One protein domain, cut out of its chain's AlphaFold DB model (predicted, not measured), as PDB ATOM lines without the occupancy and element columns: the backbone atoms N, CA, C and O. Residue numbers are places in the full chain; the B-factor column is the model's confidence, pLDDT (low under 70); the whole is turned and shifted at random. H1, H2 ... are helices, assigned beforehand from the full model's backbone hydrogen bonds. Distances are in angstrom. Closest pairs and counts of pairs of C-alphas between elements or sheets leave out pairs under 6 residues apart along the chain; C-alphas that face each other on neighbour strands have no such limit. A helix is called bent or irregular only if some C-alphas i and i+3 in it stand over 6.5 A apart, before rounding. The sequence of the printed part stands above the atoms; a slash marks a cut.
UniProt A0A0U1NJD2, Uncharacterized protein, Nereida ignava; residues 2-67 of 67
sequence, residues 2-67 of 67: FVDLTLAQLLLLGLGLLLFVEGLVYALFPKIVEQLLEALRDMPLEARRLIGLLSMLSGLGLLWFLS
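AT A GLANCE: This is residues 2 to 67 of the 67 residues of an uncharacterized protein of Nereida ignava (UniProt A0A0U1NJD2). Start at residue 2 and you trace an open, three-sided frame of helices: the long H1 makes one side, the short H2 makes the end, and H3 turns back on the third side, with an empty gap between H1 and H3. The helices meet only at the two corners, around the turns from H1 to H2 and from H2 to H3, and the long free parts of H1 and H3 stick out from the H2 end as two arms that are not side by side. The printed part has 66 residues with three named helices, in the order H1, H2, H3 along the chain, and no named strand; the class is all helix. The whole is loose, with a radius of gyration of the C-alphas of 15.5 A, and elongated, spanning 47 by 29 by 16 A.

HOW THE PARTS SIT: Begin with H1, residues 2 to 28, and pass through the tight link of Phe 29 into H2, residues 30 to 42. H1 and H2 are close but not clearly touching; look at their closest C-alphas, those of Tyr 26 and Val 33, 7.0 A apart. Their lines are about perpendicular, at 82 degrees. A tight link of two residues, Met 43 and Pro 44, then leads to H3, residues 45 to 66. H2 and H3 are close but not clearly touching, and their closest C-alphas, those of Leu 40 and Arg 48, are 6.9 A apart. They run opposite ways at a steep tilt of 55 degrees. H1 and H3 are apart, with no C-alpha of the one within 8 A of the other. In the backbones of H2 and H3 every O i to N i+4 pair is within hydrogen-bond range; in H1, 22 of 23 pairs are.

IN THESE COORDINATES: Find C-alpha 2 at (38.523, 1.970, 15.617); from there H1 runs 39.2 A to C-alpha 28 at (3.859, -11.781, 27.850). H2 measures 18.9 A from C-alpha 30 to C-alpha 42. H3 runs 31.9 A from C-alpha 45 to C-alpha 66, which you find at (21.210, 10.494, 21.919). No helix is bent or irregular.

THE WHOLE: The two C-alphas farthest apart, those of Phe 2 and Asp 42, are 47.4 A from each other, while those of Phe 2 and Ser 67, the first and last printed, are 17.0 A apart. Residues 2 to 21 of H1 stand free, and so do residues 52 to 67, of which 52 to 66 belong to H3. The printed part has no cut and no long link, and it ends at residue 67, the chain's last. Look at the B-factor column for the pLDDT: its mean over the printed part is 92.1, and it falls under 70 at residues 2 to 3.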
ATOM      1  N   PHE A   2      39.083   1.785  14.260       58.38
ATOM      2  CA  PHE A   2      38.523   1.970  15.617       58.38
ATOM      3  C   PHE A   2      37.020   2.318  15.618       58.38
ATOM      4  O   PHE A   2      36.266   1.776  16.415       58.38
ATOM      5  N   VAL A   3      36.574   3.163  14.680       62.25
ATOM      6  CA  VAL A   3      35.158   3.562  14.541       62.25
ATOM      7  C   VAL A   3      34.276   2.385  14.094       62.25
ATOM      8  O   VAL A   3      33.195   2.181  14.641       62.25
ATOM      9  N   ASP A   4      34.766   1.547  13.177       71.62
ATOM     10  CA  ASP A   4      34.006   0.415  12.623       71.62
ATOM     11  C   ASP A   4      33.641  -0.621  13.697       71.62
ATOM     12  O   ASP A   4      32.519  -1.128  13.728       71.62
ATOM     13  N   LEU A   5      34.566  -0.892  14.626       73.19
ATOM     14  CA  LEU A   5      34.348  -1.848  15.714       73.19
ATOM     15  C   LEU A   5      33.278  -1.352  16.701       73.19
ATOM     16  O   LEU A   5      32.457  -2.139  17.168       73.19
ATOM     17  N   THR A   6      33.248  -0.045  16.981       83.69
ATOM     18  CA  THR A   6      32.249   0.562  17.880       83.69
ATOM     19  C   THR A   6      30.857   0.624  17.254       83.69
ATOM     20  O   THR A   6      29.868   0.332  17.923       83.69
ATOM     21  N   LEU A   7      30.766   0.913  15.952       84.69
ATOM     22  CA  LEU A   7      29.495   0.892  15.227       84.69
ATOM     23  C   LEU A   7      28.906  -0.520  15.188       84.69
ATOM     24  O   LEU A   7      27.721  -0.695  15.458       84.69
ATOM     25  N   ALA A   8      29.734  -1.537  14.926       88.19
ATOM     26  CA  ALA A   8      29.291  -2.929  14.941       88.19
ATOM     27  C   ALA A   8      28.731  -3.345  16.314       88.19
ATOM     28  O   ALA A   8      27.694  -4.002  16.382       88.19
ATOM     29  N   GLN A   9      29.370  -2.924  17.409       90.25
ATOM     30  CA  GLN A   9      28.887  -3.181  18.770       90.25
ATOM     31  C   GLN A   9      27.545  -2.498  19.052       90.25
ATOM     32  O   GLN A   9      26.644  -3.134  19.598       90.25
ATOM     33  N   LEU A  10      27.386  -1.233  18.650       89.19
ATOM     34  CA  LEU A  10      26.133  -0.491  18.815       89.19
ATOM     35  C   LEU A  10      24.990  -1.115  18.010       89.19
ATOM     36  O   LEU A  10      23.884  -1.253  18.528       89.19
ATOM     37  N   LEU A  11      25.259  -1.545  16.775       89.19
ATOM     38  CA  LEU A  11      24.273  -2.234  15.941       89.19
ATOM     39  C   LEU A  11      23.850  -3.568  16.559       89.19
ATOM     40  O   LEU A  11      22.657  -3.853  16.617       89.19
ATOM     41  N   LEU A  12      24.803  -4.364  17.060       94.19
ATOM     42  CA  LEU A  12      24.505  -5.627  17.742       94.19
ATOM     43  C   LEU A  12      23.706  -5.410  19.030       94.19
ATOM     44  O   LEU A  12      22.774  -6.165  19.298       94.19
ATOM     45  N   LEU A  13      24.032  -4.375  19.805       92.81
ATOM     46  CA  LEU A  13      23.308  -4.038  21.028       92.81
ATOM     47  C   LEU A  13      21.888  -3.543  20.721       92.81
ATOM     48  O   LEU A  13      20.938  -3.996  21.356       92.81
ATOM     49  N   GLY A  14      21.729  -2.683  19.713       92.50
ATOM     50  CA  GLY A  14      20.423  -2.231  19.237       92.50
ATOM     51  C   GLY A  14      19.552  -3.387  18.737       92.50
ATOM     52  O   GLY A  14      18.395  -3.497  19.138       92.50
ATOM     53  N   LEU A  15      20.119  -4.295  17.936       94.56
ATOM     54  CA  LEU A  15      19.443  -5.519  17.488       94.56
ATOM     55  C   LEU A  15      19.078  -6.442  18.654       94.56
ATOM     56  O   LEU A  15      17.963  -6.955  18.699       94.56
ATOM     57  N   GLY A  16      19.989  -6.640  19.609       96.44
ATOM     58  CA  GLY A  16      19.741  -7.460  20.792       96.44
ATOM     59  C   GLY A  16      18.591  -6.918  21.640       96.44
ATOM     60  O   GLY A  16      17.716  -7.681  22.048       96.44
ATOM     61  N   LEU A  17      18.549  -5.599  21.849       95.12
ATOM     62  CA  LEU A  17      17.454  -4.939  22.557       95.12
ATOM     63  C   LEU A  17      16.134  -5.016  21.783       95.12
ATOM     64  O   LEU A  17      15.111  -5.314  22.396       95.12
ATOM     65  N   LEU A  18      16.152  -4.804  20.462       94.88
ATOM     66  CA  LEU A  18      14.965  -4.937  19.614       94.88
ATOM     67  C   LEU A  18      14.355  -6.339  19.745       94.88
ATOM     68  O   LEU A  18      13.180  -6.461  20.077       94.88
ATOM     69  N   LEU A  19      15.167  -7.387  19.569       96.69
ATOM     70  CA  LEU A  19      14.721  -8.780  19.680       96.69
ATOM     71  C   LEU A  19      14.239  -9.129  21.090       96.69
ATOM     72  O   LEU A  19      13.260  -9.856  21.243       96.69
ATOM     73  N   PHE A  20      14.913  -8.621  22.122       97.31
ATOM     74  CA  PHE A  20      14.510  -8.847  23.505       97.31
ATOM     75  C   PHE A  20      13.143  -8.220  23.798       97.31
ATOM     76  O   PHE A  20      12.261  -8.896  24.324       97.31
ATOM     77  N   VAL A  21      12.945  -6.953  23.422       95.81
ATOM     78  CA  VAL A  21      11.673  -6.248  23.630       95.81
ATOM     79  C   VAL A  21      10.557  -6.881  22.799       95.81
ATOM     80  O   VAL A  21       9.499  -7.175  23.352       95.81
ATOM     81  N   GLU A  22      10.784  -7.158  21.512       94.62
ATOM     82  CA  GLU A  22       9.792  -7.836  20.666       94.62
ATOM     83  C   GLU A  22       9.424  -9.217  21.225       94.62
ATOM     84  O   GLU A  22       8.243  -9.525  21.401       94.62
ATOM     85  N   GLY A  23      10.421 -10.026  21.592       95.50
ATOM     86  CA  GLY A  23      10.217 -11.346  22.186       95.50
ATOM     87  C   GLY A  23       9.423 -11.300  23.491       95.50
ATOM     88  O   GLY A  23       8.549 -12.140  23.705       95.50
ATOM     89  N   LEU A  24       9.670 -10.298  24.341       96.62
ATOM     90  CA  LEU A  24       8.895 -10.087  25.564       96.62
ATOM     91  C   LEU A  24       7.437  -9.741  25.272       96.62
ATOM     92  O   LEU A  24       6.550 -10.287  25.926       96.62
ATOM     93  N   VAL A  25       7.176  -8.865  24.300       95.50
ATOM     94  CA  VAL A  25       5.803  -8.513  23.913       95.50
ATOM     95  C   VAL A  25       5.058  -9.755  23.420       95.50
ATOM     96  O   VAL A  25       3.933  -9.995  23.861       95.50
ATOM     97  N   TYR A  26       5.695 -10.593  22.596       93.56
ATOM     98  CA  TYR A  26       5.099 -11.849  22.133       93.56
ATOM     99  C   TYR A  26       4.868 -12.858  23.269       93.56
ATOM    100  O   TYR A  26       3.820 -13.500  23.310       93.56
ATOM    101  N   ALA A  27       5.817 -12.995  24.199       96.38
ATOM    102  CA  ALA A  27       5.731 -13.967  25.286       96.38
ATOM    103  C   ALA A  27       4.724 -13.568  26.378       96.38
ATOM    104  O   ALA A  27       4.020 -14.426  26.911       96.38
ATOM    105  N   LEU A  28       4.663 -12.280  26.729       96.62
ATOM    106  CA  LEU A  28       3.859 -11.781  27.850       96.62
ATOM    107  C   LEU A  28       2.481 -11.276  27.417       96.62
ATOM    108  O   LEU A  28       1.515 -11.411  28.170       96.62
ATOM    109  N   PHE A  29       2.371 -10.702  26.216       96.50
ATOM    110  CA  PHE A  29       1.163 -10.011  25.759       96.50
ATOM    111  C   PHE A  29       0.724 -10.416  24.337       96.50
ATOM    112  O   PHE A  29       0.439  -9.542  23.511       96.50
ATOM    113  N   PRO A  30       0.573 -11.720  24.036       93.19
ATOM    114  CA  PRO A  30       0.256 -12.189  22.682       93.19
ATOM    115  C   PRO A  30      -1.053 -11.600  22.124       93.19
ATOM    116  O   PRO A  30      -1.125 -11.240  20.954       93.19
ATOM    117  N   LYS A  31      -2.072 -11.394  22.970       95.31
ATOM    118  CA  LYS A  31      -3.366 -10.824  22.547       95.31
ATOM    119  C   LYS A  31      -3.277  -9.373  22.065       95.31
ATOM    120  O   LYS A  31      -4.076  -8.963  21.230       95.31
ATOM    121  N   ILE A  32      -2.339  -8.585  22.597       93.75
ATOM    122  CA  ILE A  32      -2.146  -7.190  22.165       93.75
ATOM    123  C   ILE A  32      -1.582  -7.172  20.742       93.75
ATOM    124  O   ILE A  32      -1.997  -6.362  19.919       93.75
ATOM    125  N   VAL A  33      -0.671  -8.100  20.447       94.31
ATOM    126  CA  VAL A  33      -0.074  -8.263  19.119       94.31
ATOM    127  C   VAL A  33      -1.139  -8.647  18.099       94.31
ATOM    128  O   VAL A  33      -1.209  -8.026  17.044       94.31
ATOM    129  N   GLU A  34      -1.996  -9.617  18.418       95.38
ATOM    130  CA  GLU A  34      -3.105 -10.021  17.544       95.38
ATOM    131  C   GLU A  34      -4.026  -8.839  17.209       95.38
ATOM    132  O   GLU A  34      -4.265  -8.562  16.035       95.38
ATOM    133  N   GLN A  35      -4.454  -8.075  18.218       95.81
ATOM    134  CA  GLN A  35      -5.303  -6.893  18.020       95.81
ATOM    135  C   GLN A  35      -4.614  -5.807  17.183       95.81
ATOM    136  O   GLN A  35      -5.245  -5.181  16.330       95.81
ATOM    137  N   LEU A  36      -3.314  -5.583  17.399       93.06
ATOM    138  CA  LEU A  36      -2.540  -4.627  16.609       93.06
ATOM    139  C   LEU A  36      -2.462  -5.067  15.142       93.06
ATOM    140  O   LEU A  36      -2.621  -4.244  14.242       93.06
ATOM    141  N   LEU A  37      -2.238  -6.359  14.894       93.06
ATOM    142  CA  LEU A  37      -2.178  -6.919  13.546       93.06
ATOM    143  C   LEU A  37      -3.531  -6.842  12.836       93.06
ATOM    144  O   LEU A  37      -3.560  -6.508  11.653       93.06
ATOM    145  N   GLU A  38      -4.638  -7.093  13.535       96.19
ATOM    146  CA  GLU A  38      -5.990  -6.906  12.999       96.19
ATOM    147  C   GLU A  38      -6.246  -5.441  12.632       96.19
ATOM    148  O   GLU A  38      -6.610  -5.147  11.492       96.19
ATOM    149  N   ALA A  39      -5.939  -4.509  13.538       93.88
ATOM    150  CA  ALA A  39      -6.069  -3.079  13.271       93.88
ATOM    151  C   ALA A  39      -5.214  -2.640  12.070       93.88
ATOM    152  O   ALA A  39      -5.684  -1.902  11.204       93.88
ATOM    153  N   LEU A  40      -3.973  -3.129  11.970       93.25
ATOM    154  CA  LEU A  40      -3.110  -2.877  10.816       93.25
ATOM    155  C   LEU A  40      -3.678  -3.498   9.537       93.25
ATOM    156  O   LEU A  40      -3.537  -2.904   8.469       93.25
ATOM    157  N   ARG A  41      -4.318  -4.669   9.615       94.19
ATOM    158  CA  ARG A  41      -4.921  -5.354   8.465       94.19
ATOM    159  C   ARG A  41      -6.118  -4.600   7.895       94.19
ATOM    160  O   ARG A  41      -6.317  -4.671   6.682       94.19
ATOM    161  N   ASP A  42      -6.846  -3.863   8.717       95.62
ATOM    162  CA  ASP A  42      -8.025  -3.109   8.282       95.62
ATOM    163  C   ASP A  42      -7.680  -1.693   7.778       95.62
ATOM    164  O   ASP A  42      -8.496  -1.037   7.130       95.62
ATOM    165  N   MET A  43      -6.446  -1.221   7.992       94.50
ATOM    166  CA  MET A  43      -5.991   0.082   7.491       94.50
ATOM    167  C   MET A  43      -5.730   0.088   5.974       94.50
ATOM    168  O   MET A  43      -5.173  -0.880   5.444       94.50
ATOM    169  N   PRO A  44      -6.002   1.202   5.266       94.12
ATOM    170  CA  PRO A  44      -5.586   1.376   3.875       94.12
ATOM    171  C   PRO A  44      -4.054   1.411   3.745       94.12
ATOM    172  O   PRO A  44      -3.333   1.743   4.692       94.12
ATOM    173  N   LEU A  45      -3.539   1.065   2.562       94.31
ATOM    174  CA  LEU A  45      -2.099   0.917   2.324       94.31
ATOM    175  C   LEU A  45      -1.325   2.218   2.585       94.31
ATOM    176  O   LEU A  45      -0.228   2.171   3.149       94.31
ATOM    177  N   GLU A  46      -1.884   3.373   2.217       95.81
ATOM    178  CA  GLU A  46      -1.256   4.674   2.462       95.81
ATOM    179  C   GLU A  46      -1.075   4.946   3.959       95.81
ATOM    180  O   GLU A  46      -0.003   5.386   4.376       95.81
ATOM    181  N   ALA A  47      -2.081   4.626   4.779       95.12
ATOM    182  CA  ALA A  47      -2.012   4.824   6.225       95.12
ATOM    183  C   ALA A  47      -0.943   3.927   6.864       95.12
ATOM    184  O   ALA A  47      -0.149   4.403   7.676       95.12
ATOM    185  N   ARG A  48      -0.844   2.656   6.441       95.12
ATOM    186  CA  ARG A  48       0.213   1.746   6.925       95.12
ATOM    187  C   ARG A  48       1.610   2.261   6.585       95.12
ATOM    188  O   ARG A  48       2.502   2.223   7.430       95.12
ATOM    189  N   ARG A  49       1.798   2.772   5.362       95.50
ATOM    190  CA  ARG A  49       3.068   3.382   4.936       95.50
ATOM    191  C   ARG A  49       3.402   4.611   5.773       95.50
ATOM    192  O   ARG A  49       4.548   4.751   6.188       95.50
ATOM    193  N   LEU A  50       2.418   5.466   6.044       96.94
ATOM    194  CA  LEU A  50       2.616   6.658   6.862       96.94
ATOM    195  C   LEU A  50       3.029   6.299   8.293       96.94
ATOM    196  O   LEU A  50       3.988   6.872   8.797       96.94
ATOM    197  N   ILE A  51       2.367   5.323   8.921       95.44
ATOM    198  CA  ILE A  51       2.740   4.844  10.261       95.44
ATOM    199  C   ILE A  51       4.176   4.313  10.257       95.44
ATOM    200  O   ILE A  51       4.968   4.695  11.114       95.44
ATOM    201  N   GLY A  52       4.541   3.495   9.265       94.81
ATOM    202  CA  GLY A  52       5.910   2.991   9.127       94.81
ATOM    203  C   GLY A  52       6.945   4.113   8.979       94.81
ATOM    204  O   GLY A  52       7.974   4.093   9.652       94.81
ATOM    205  N   LEU A  53       6.653   5.123   8.153       97.50
ATOM    206  CA  LEU A  53       7.521   6.292   7.973       97.50
ATOM    207  C   LEU A  53       7.660   7.106   9.262       97.50
ATOM    208  O   LEU A  53       8.771   7.487   9.621       97.50
ATOM    209  N   LEU A  54       6.559   7.349   9.976       97.50
ATOM    210  CA  LEU A  54       6.580   8.079  11.243       97.50
ATOM    211  C   LEU A  54       7.389   7.333  12.310       97.50
ATOM    212  O   LEU A  54       8.200   7.959  12.987       97.50
ATOM    213  N   SER A  55       7.228   6.012  12.418       95.25
ATOM    214  CA  SER A  55       8.014   5.171  13.331       95.25
ATOM    215  C   SER A  55       9.505   5.159  12.979       95.25
ATOM    216  O   SER A  55      10.355   5.216  13.865       95.25
ATOM    217  N   MET A  56       9.845   5.120  11.687       95.88
ATOM    218  CA  MET A  56      11.238   5.192  11.240       95.88
ATOM    219  C   MET A  56      11.863   6.556  11.563       95.88
ATOM    220  O   MET A  56      12.967   6.616  12.103       95.88
ATOM    221  N   LEU A  57      11.169   7.651  11.240       97.75
ATOM    222  CA  LEU A  57      11.671   9.008  11.469       97.75
ATOM    223  C   LEU A  57      11.782   9.337  12.957       97.75
ATOM    224  O   LEU A  57      12.738  10.000  13.355       97.75
ATOM    225  N   SER A  58      10.849   8.863  13.784       96.69
ATOM    226  CA  SER A  58      10.936   9.038  15.235       96.69
ATOM    227  C   SER A  58      12.123   8.270  15.814       96.69
ATOM    228  O   SER A  58      12.890   8.846  16.582       96.69
ATOM    229  N   GLY A  59      12.345   7.021  15.388       92.12
ATOM    230  CA  GLY A  59      13.520   6.238  15.771       92.12
ATOM    231  C   GLY A  59      14.832   6.915  15.366       92.12
ATOM    232  O   GLY A  59      15.732   7.059  16.192       92.12
ATOM    233  N   LEU A  60      14.918   7.407  14.127       94.62
ATOM    234  CA  LEU A  60      16.075   8.172  13.654       94.62
ATOM    235  C   LEU A  60      16.288   9.453  14.473       94.62
ATOM    236  O   LEU A  60      17.419   9.759  14.839       94.62
ATOM    237  N   GLY A  61      15.213  10.176  14.793       96.50
ATOM    238  CA  GLY A  61      15.266  11.381  15.621       96.50
ATOM    239  C   GLY A  61      15.746  11.109  17.048       96.50
ATOM    240  O   GLY A  61      16.538  11.883  17.580       96.50
ATOM    241  N   LEU A  62      15.328   9.994  17.655       92.56
ATOM    242  CA  LEU A  62      15.804   9.570  18.976       92.56
ATOM    243  C   LEU A  62      17.288   9.199  18.956       92.56
ATOM    244  O   LEU A  62      18.028   9.617  19.843       92.56
ATOM    245  N   LEU A  63      17.728   8.446  17.942       89.88
ATOM    246  CA  LEU A  63      19.142   8.105  17.776       89.88
ATOM    247  C   LEU A  63      19.993   9.362  17.592       89.88
ATOM    248  O   LEU A  63      21.020   9.479  18.246       89.88
ATOM    249  N   TRP A  64      19.528  10.310  16.770       91.75
ATOM    250  CA  TRP A  64      20.193  11.597  16.562       91.75
ATOM    251  C   TRP A  64      20.278  12.432  17.842       91.75
ATOM    252  O   TRP A  64      21.258  13.128  18.067       91.75
ATOM    253  N   PHE A  65      19.239  12.401  18.678       94.06
ATOM    254  CA  PHE A  65      19.231  13.139  19.939       94.06
ATOM    255  C   PHE A  65      20.175  12.535  20.990       94.06
ATOM    256  O   PHE A  65      20.684  13.256  21.843       94.06
ATOM    257  N   LEU A  66      20.372  11.214  20.958       85.25
ATOM    258  CA  LEU A  66      21.210  10.494  21.919       85.25
ATOM    259  C   LEU A  66      22.697  10.460  21.518       85.25
ATOM    260  O   LEU A  66      23.544  10.303  22.397       85.25
ATOM    261  N   SER A  67      22.992  10.548  20.216       76.62
ATOM    262  CA  SER A  67      24.344  10.540  19.635       76.62
ATOM    263  C   SER A  67      25.067  11.870  19.793       76.62
ATOM    264  O   SER A  67      26.269  11.836  20.138       76.62
TER     265      SER A  67